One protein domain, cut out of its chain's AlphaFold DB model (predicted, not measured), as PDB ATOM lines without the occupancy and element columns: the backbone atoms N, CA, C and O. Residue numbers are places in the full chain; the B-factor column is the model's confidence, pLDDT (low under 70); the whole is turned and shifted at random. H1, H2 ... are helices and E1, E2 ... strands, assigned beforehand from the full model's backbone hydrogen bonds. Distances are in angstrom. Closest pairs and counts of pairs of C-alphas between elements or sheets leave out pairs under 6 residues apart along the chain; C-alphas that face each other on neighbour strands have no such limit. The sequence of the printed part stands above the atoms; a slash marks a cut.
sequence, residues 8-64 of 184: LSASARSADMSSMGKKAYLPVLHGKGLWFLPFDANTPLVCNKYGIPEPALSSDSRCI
ATOM      1  N   LEU A   8      50.355  98.672  72.947       36.78
ATOM      2  CA  LEU A   8      50.333  98.078  71.611       36.78
ATOM      3  C   LEU A   8      51.583  97.242  71.289       36.78
ATOM      4  O   LEU A   8      51.479  96.254  70.568       36.78
ATOM      5  N   SER A   9      52.761  97.565  71.843       42.22
ATOM      6  CA  SER A   9      53.991  96.820  71.509       42.22
ATOM      7  C   SER A   9      54.160  95.518  72.299       42.22
ATOM      8  O   SER A   9      54.765  94.573  71.796       42.22
ATOM      9  N   ALA A  10      53.630  95.439  73.524       48.56
ATOM     10  CA  ALA A  10      53.679  94.228  74.345       48.56
ATOM     11  C   ALA A  10      52.539  93.254  74.000       48.56
ATOM     12  O   ALA A  10      52.771  92.048  73.938       48.56
ATOM     13  N   SER A  11      51.341  93.776  73.711       49.41
ATOM     14  CA  SER A  11      50.160  92.989  73.313       49.41
ATOM     15  C   SER A  11      50.287  92.371  71.915       49.41
ATOM     16  O   SER A  11      49.994  91.191  71.742       49.41
ATOM     17  N   ALA A  12      50.810  93.107  70.926       45.66
ATOM     18  CA  ALA A  12      51.074  92.544  69.596       45.66
ATOM     19  C   ALA A  12      52.114  91.409  69.653       45.66
ATOM     20  O   ALA A  12      51.943  90.355  69.046       45.66
ATOM     21  N   ARG A  13      53.164  91.578  70.471       53.84
ATOM     22  CA  ARG A  13      54.217  90.566  70.642       53.84
ATOM     23  C   ARG A  13      53.747  89.329  71.409       53.84
ATOM     24  O   ARG A  13      54.282  88.247  71.172       53.84
ATOM     25  N   SER A  14      52.782  89.454  72.324       57.78
ATOM     26  CA  SER A  14      52.213  88.289  73.015       57.78
ATOM     27  C   SER A  14      51.296  87.478  72.097       57.78
ATOM     28  O   SER A  14      51.370  86.250  72.121       57.78
ATOM     29  N   ALA A  15      50.524  88.132  71.221       56.84
ATOM     30  CA  ALA A  15      49.733  87.462  70.186       56.84
ATOM     31  C   ALA A  15      50.615  86.643  69.219       56.84
ATOM     32  O   ALA A  15      50.349  85.458  68.991       56.84
ATOM     33  N   ASP A  16      51.723  87.224  68.746       61.06
ATOM     34  CA  ASP A  16      52.707  86.519  67.913       61.06
ATOM     35  C   ASP A  16      53.300  85.303  68.641       61.06
ATOM     36  O   ASP A  16      53.488  84.234  68.055       61.06
ATOM     37  N   MET A  17      53.569  85.428  69.943       67.69
ATOM     38  CA  MET A  17      54.167  84.355  70.736       67.69
ATOM     39  C   MET A  17      53.212  83.173  70.939       67.69
ATOM     40  O   MET A  17      53.633  82.020  70.798       67.69
ATOM     41  N   SER A  18      51.928  83.457  71.158       67.06
ATOM     42  CA  SER A  18      50.870  82.446  71.225       67.06
ATOM     43  C   SER A  18      50.714  81.691  69.904       67.06
ATOM     44  O   SER A  18      50.593  80.466  69.917       67.06
ATOM     45  N   SER A  19      50.812  82.380  68.758       69.00
ATOM     46  CA  SER A  19      50.753  81.736  67.432       69.00
ATOM     47  C   SER A  19      51.900  80.739  67.189       69.00
ATOM     48  O   SER A  19      51.742  79.758  66.468       69.00
ATOM     49  N   MET A  20      53.041  80.942  67.857       75.19
ATOM     50  CA  MET A  20      54.192  80.034  67.840       75.19
ATOM     51  C   MET A  20      54.109  78.915  68.896       75.19
ATOM     52  O   MET A  20      55.099  78.216  69.119       75.19
ATOM     53  N   GLY A  21      52.975  78.764  69.592       79.69
ATOM     54  CA  GLY A  21      52.790  77.772  70.657       79.69
ATOM     55  C   GLY A  21      53.610  78.054  71.921       79.69
ATOM     56  O   GLY A  21      53.831  77.151  72.731       79.69
ATOM     57  N   LYS A  22      54.095  79.288  72.100       83.25
ATOM     58  CA  LYS A  22      54.895  79.696  73.260       83.25
ATOM     59  C   LYS A  22      54.012  80.410  74.277       83.25
ATOM     60  O   LYS A  22      53.164  81.218  73.917       83.25
ATOM     61  N   LYS A  23      54.258  80.156  75.562       88.56
ATOM     62  CA  LYS A  23      53.578  80.838  76.670       88.56
ATOM     63  C   LYS A  23      54.431  82.001  77.169       88.56
ATOM     64  O   LYS A  23      55.613  81.810  77.456       88.56
ATOM     65  N   ALA A  24      53.837  83.187  77.269       89.62
ATOM     66  CA  ALA A  24      54.493  84.368  77.816       89.62
ATOM     67  C   ALA A  24      54.161  84.531  79.298       89.62
ATOM     68  O   ALA A  24      53.028  84.298  79.717       89.62
ATOM     69  N   TYR A  25      55.147  84.982  80.072       91.31
ATOM     70  CA  TYR A  25      54.958  85.338  81.470       91.31
ATOM     71  C   TYR A  25      55.628  86.677  81.754       91.31
ATOM     72  O   TYR A  25      56.760  86.898  81.319       91.31
ATOM     73  N   LEU A  26      54.955  87.547  82.506       91.25
ATOM     74  CA  LEU A  26      55.542  88.791  82.995       91.25
ATOM     75  C   LEU A  26      56.005  88.641  84.449       91.25
ATOM     76  O   LEU A  26      55.316  88.000  85.251       91.25
ATOM     77  N   PRO A  27      57.170  89.218  84.796       90.31
ATOM     78  CA  PRO A  27      57.621  89.281  86.172       90.31
ATOM     79  C   PRO A  27      56.769  90.288  86.952       90.31
ATOM     80  O   PRO A  27      56.548  91.404  86.495       90.31
ATOM     81  N   VAL A  28      56.336  89.898  88.146       90.19
ATOM     82  CA  VAL A  28      55.584  90.741  89.080       90.19
ATOM     83  C   VAL A  28      56.323  90.788  90.403       90.19
ATOM     84  O   VAL A  28      56.774  89.755  90.912       90.19
ATOM     85  N   LEU A  29      56.474  91.986  90.964       88.44
ATOM     86  CA  LEU A  29      57.165  92.148  92.236       88.44
ATOM     87  C   LEU A  29      56.370  91.493  93.369       88.44
ATOM     88  O   LEU A  29      55.226  91.854  93.636       88.44
ATOM     89  N   HIS A  30      57.007  90.572  94.096       87.56
ATOM     90  CA  HIS A  30      56.403  89.964  95.277       87.56
ATOM     91  C   HIS A  30      57.420  89.813  96.413       87.56
ATOM     92  O   HIS A  30      58.386  89.046  96.334       87.56
ATOM     93  N   GLY A  31      57.213  90.572  97.494       87.88
ATOM     94  CA  GLY A  31      58.153  90.654  98.610       87.88
ATOM     95  C   GLY A  31      59.542  91.100  98.141       87.88
ATOM     96  O   GLY A  31      59.726  92.216  97.654       87.88
ATOM     97  N   LYS A  32      60.533  90.214  98.285       87.81
ATOM     98  CA  LYS A  32      61.911  90.438  97.815       87.81
ATOM     99  C   LYS A  32      62.211  89.736  96.477       87.81
ATOM    100  O   LYS A  32      63.323  89.882  95.982       87.81
ATOM    101  N   GLY A  33      61.282  88.990  95.884       90.88
ATOM    102  CA  GLY A  33      61.501  88.216  94.655       90.88
ATOM    103  C   GLY A  33      60.556  88.601  93.518       90.88
ATOM    104  O   GLY A  33      59.912  89.649  93.560       90.88
ATOM    105  N   LEU A  34      60.498  87.733  92.509       92.25
ATOM    106  CA  LEU A  34      59.592  87.833  91.369       92.25
ATOM    107  C   LEU A  34      58.628  86.649  91.354       92.25
ATOM    108  O   LEU A  34      59.027  85.501  91.565       92.25
ATOM    109  N   TRP A  35      57.367  86.936  91.060       92.75
ATOM    110  CA  TRP A  35      56.414  85.958  90.546       92.75
ATOM    111  C   TRP A  35      56.321  86.082  89.032       92.75
ATOM    112  O   TRP A  35      56.619  87.136  88.483       92.75
ATOM    113  N   PHE A  36      55.906  85.010  88.363       92.25
ATOM    114  CA  PHE A  36      55.694  85.003  86.920       92.25
ATOM    115  C   PHE A  36      54.229  84.697  86.642       92.25
ATOM    116  O   PHE A  36      53.754  83.601  86.951       92.25
ATOM    117  N   LEU A  37      53.516  85.677  86.091       90.94
ATOM    118  CA  LEU A  37      52.102  85.554  85.744       90.94
ATOM    119  C   LEU A  37      51.932  85.432  84.232       90.94
ATOM    120  O   LEU A  37      52.688  86.084  83.508       90.94
ATOM    121  N   PRO A  38      50.989  84.600  83.748       89.12
ATOM    122  CA  PRO A  38      50.690  84.502  82.330       89.12
ATOM    123  C   PRO A  38      50.369  85.876  81.762       89.12
ATOM    124  O   PRO A  38      49.765  86.711  82.435       89.12
ATOM    125  N   PHE A  39      50.793  86.096  80.527       85.81
ATOM    126  CA  PHE A  39      50.533  87.333  79.822       85.81
ATOM    127  C   PHE A  39      50.104  87.048  78.388       85.81
ATOM    128  O   PHE A  39      50.791  86.357  77.638       85.81
ATOM    129  N   ASP A  40      48.978  87.625  78.007       83.81
ATOM    130  CA  ASP A  40      48.462  87.672  76.649       83.81
ATOM    131  C   ASP A  40      47.932  89.081  76.342       83.81
ATOM    132  O   ASP A  40      48.026  89.997  77.162       83.81
ATOM    133  N   ALA A  41      47.405  89.278  75.134       80.44
ATOM    134  CA  ALA A  41      46.891  90.573  74.693       80.44
ATOM    135  C   ALA A  41      45.693  91.084  75.521       80.44
ATOM    136  O   ALA A  41      45.423  92.281  75.501       80.44
ATOM    137  N   ASN A  42      45.006  90.204  76.257       82.62
ATOM    138  CA  ASN A  42      43.809  90.520  77.040       82.62
ATOM    139  C   ASN A  42      44.096  90.625  78.545       82.62
ATOM    140  O   ASN A  42      43.189  90.887  79.335       82.62
ATOM    141  N   THR A  43      45.343  90.403  78.963       82.94
ATOM    142  CA  THR A  43      45.719  90.401  80.375       82.94
ATOM    143  C   THR A  43      45.686  91.830  80.936       82.94
ATOM    144  O   THR A  43      46.427  92.688  80.448       82.94
ATOM    145  N   PRO A  44      44.879  92.115  81.977       83.19
ATOM    146  CA  PRO A  44      44.806  93.448  82.561       83.19
ATOM    147  C   PRO A  44      46.102  93.790  83.305       83.19
ATOM    148  O   PRO A  44      46.601  93.001  84.113       83.19
ATOM    149  N   LEU A  45      46.625  94.993  83.054       86.38
ATOM    150  CA  LEU A  45      47.843  95.507  83.679       86.38
ATOM    151  C   LEU A  45      47.517  96.610  84.688       86.38
ATOM    152  O   LEU A  45      46.705  97.495  84.424       86.38
ATOM    153  N   VAL A  46      48.197  96.579  85.830       85.62
ATOM    154  CA  VAL A  46      48.112  97.574  86.902       85.62
ATOM    155  C   VAL A  46      49.512  98.131  87.157       85.62
ATOM    156  O   VAL A  46      50.488  97.382  87.186       85.62
ATOM    157  N   CYS A  47      49.641  99.451  87.329       85.38
ATOM    158  CA  CYS A  47      50.924 100.066  87.681       85.38
ATOM    159  C   CYS A  47      51.351  99.596  89.093       85.38
ATOM    160  O   CYS A  47      50.604  99.753  90.059       85.38
ATOM    161  N   ASN A  48      52.559  99.042  89.231       82.75
ATOM    162  CA  ASN A  48      53.142  98.701  90.532       82.75
ATOM    163  C   ASN A  48      53.626  99.962  91.288       82.75
ATOM    164  O   ASN A  48      53.520 101.088  90.799       82.75
ATOM    165  N   LYS A  49      54.234  99.790  92.473       82.69
ATOM    166  CA  LYS A  49      54.763 100.902  93.296       82.69
ATOM    167  C   LYS A  49      55.853 101.761  92.625       82.69
ATOM    168  O   LYS A  49      56.184 102.822  93.139       82.69
ATOM    169  N   TYR A  50      56.430 101.291  91.520       80.81
ATOM    170  CA  TYR A  50      57.414 102.002  90.700       80.81
ATOM    171  C   TYR A  50      56.810 102.551  89.394       80.81
ATOM    172  O   TYR A  50      57.550 103.014  88.532       80.81
ATOM    173  N   GLY A  51      55.484 102.485  89.223       82.69
ATOM    174  CA  GLY A  51      54.794 102.935  88.011       82.69
ATOM    175  C   GLY A  51      54.942 101.993  86.812       82.69
ATOM    176  O   GLY A  51      54.597 102.377  85.700       82.69
ATOM    177  N   ILE A  52      55.458 100.775  87.013       82.38
ATOM    178  CA  ILE A  52      55.657  99.793  85.942       82.38
ATOM    179  C   ILE A  52      54.369  98.970  85.784       82.38
ATOM    180  O   ILE A  52      53.899  98.429  86.787       82.38
ATOM    181  N   PRO A  53      53.799  98.849  84.570       83.62
ATOM    182  CA  PRO A  53      52.646  97.988  84.326       83.62
ATOM    183  C   PRO A  53      52.985  96.509  84.563       83.62
ATOM    184  O   PRO A  53      53.876  95.960  83.916       83.62
ATOM    185  N   GLU A  54      52.254  95.857  85.464       83.56
ATOM    186  CA  GLU A  54      52.376  94.430  85.787       83.56
ATOM    187  C   GLU A  54      50.983  93.774  85.772       83.56
ATOM    188  O   GLU A  54      50.000  94.450  86.087       83.56
ATOM    189  N   PRO A  55      50.842  92.483  85.411       84.00
ATOM    190  CA  PRO A  55      49.559  91.795  85.512       84.00
ATOM    191  C   PRO A  55      48.977  91.884  86.919       84.00
ATOM    192  O   PRO A  55      49.701  91.743  87.911       84.00
ATOM    193  N   ALA A  56      47.662  92.082  87.004       81.19
ATOM    194  CA  ALA A  56      46.964  92.041  88.280       81.19
ATOM    195  C   ALA A  56      47.252  90.712  88.999       81.19
ATOM    196  O   ALA A  56      47.175  89.634  88.405       81.19
ATOM    197  N   LEU A  57      47.607  90.792  90.282       73.69
ATOM    198  CA  LEU A  57      47.966  89.619  91.072       73.69
ATOM    199  C   LEU A  57      46.765  88.672  91.201       73.69
ATOM    200  O   LEU A  57      45.822  88.958  91.931       73.69
ATOM    201  N   SER A  58      46.849  87.513  90.550       70.50
ATOM    202  CA  SER A  58      45.989  86.357  90.802       70.50
ATOM    203  C   SER A  58      46.858  85.172  91.233       70.50
ATOM    204  O   SER A  58      47.895  84.868  90.636       70.50
ATOM    205  N   SER A  59      46.492  84.522  92.339       62.00
ATOM    206  CA  SER A  59      47.269  83.414  92.913       62.00
ATOM    207  C   SER A  59      47.267  82.164  92.038       62.00
ATOM    208  O   SER A  59      48.227  81.386  92.099       62.00
ATOM    209  N   ASP A  60      46.224  82.001  91.226       68.12
ATOM    210  CA  ASP A  60      45.788  80.699  90.714       68.12
ATOM    211  C   ASP A  60      46.533  80.261  89.450       68.12
ATOM    212  O   ASP A  60      46.488  79.095  89.077       68.12
ATOM    213  N   SER A  61      47.259  81.173  88.796       74.56
ATOM    214  CA  SER A  61      47.940  80.900  87.519       74.56
ATOM    215  C   SER A  61      49.450  81.158  87.539       74.56
ATOM    216  O   SER A  61      50.080  81.274  86.489       74.56
ATOM    217  N   ARG A  62      50.065  81.249  88.724       86.44
ATOM    218  CA  ARG A  62      51.502  81.539  88.861       86.44
ATOM    219  C   ARG A  62      52.372  80.422  88.287       86.44
ATOM    220  O   ARG A  62      52.225  79.256  88.644       86.44
ATOM    221  N   CYS A  63      53.355  80.804  87.478       89.06
ATOM    222  CA  CYS A  63      54.423  79.916  87.039       89.06
ATOM    223  C   CYS A  63      55.602  79.997  88.013       89.06
ATOM    224  O   CYS A  63      56.080  81.084  88.351       89.06
ATOM    225  N   ILE A  64      56.078  78.842  88.476       90.81
ATOM    226  CA  ILE A  64      57.282  78.788  89.307       90.81
ATOM    227  C   ILE A  64      58.526  79.065  88.444       90.81
ATOM    228  O   ILE A  64      58.587  78.595  87.306       90.81
TER     229      ILE A  64
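Overview. This is residues 8 to 64 of the 184 residues of the protein "5-formyltetrahydrofolate cyclo-ligase" of Candidatus Kentron sp. LPFa (UniProt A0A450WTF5). A two-stranded hairpin, E1 and E2, has a much shorter hairpin, E3 and E4, near its E1 side, with helix H1 set off beyond one end of the long pair. The tail after E4, residues 56 to 64, folds round to the side of E2. The printed part has 57 residues, with one named helix and four named strands in the order H1, E1, E2, E3, E4; the two sheets, E1 - E2 and E3 - E4, are each antiparallel. The class is mixed, helices and strands; the whole is compact, with a radius of gyration of the C-alphas of 11.5 A and spans of 33 by 24 by 15 A.

Arrangement. E1, residues 25 to 30, and E2, residues 33 to 38, form an antiparallel hairpin at 144 degrees. Within hydrogen-bond range are N 28 and O 35, 2.8 A, and N 26 and O 37, 2.9 A. E3, residues 45 to 47, and E4, residues 53 to 55, form an antiparallel hairpin at 134 degrees, with N 46 and O 54 at 2.8 A. The closest C-alphas of E1 and E4 are those of Val 28 and Glu 54, 5.9 A apart. E1 and E3 are apart. H1, residues 8 to 19, is apart from E2, E3 and E4; 7 of its 8 O i to N i+4 pairs are within hydrogen-bond range.

Along the chain. E1 is 14.6 A long from first to last C-alpha, E2 16.8 A, E3 6.8 A, E4 7.0 A and H1 16.9 A. H1 begins at C-alpha 8, (50.333, 98.078, 71.611), E1 at C-alpha 25, (54.958, 85.338, 81.470), and E4 ends at C-alpha 55, (49.559, 91.795, 85.512).

Size, cuts and confidence. The C-alphas of Ser 19 and Lys 32, the two farthest apart, are 33.5 A apart. The printed part has no cut and no long link. Residues 8 to 19 and 59 to 60 have pLDDT under 70.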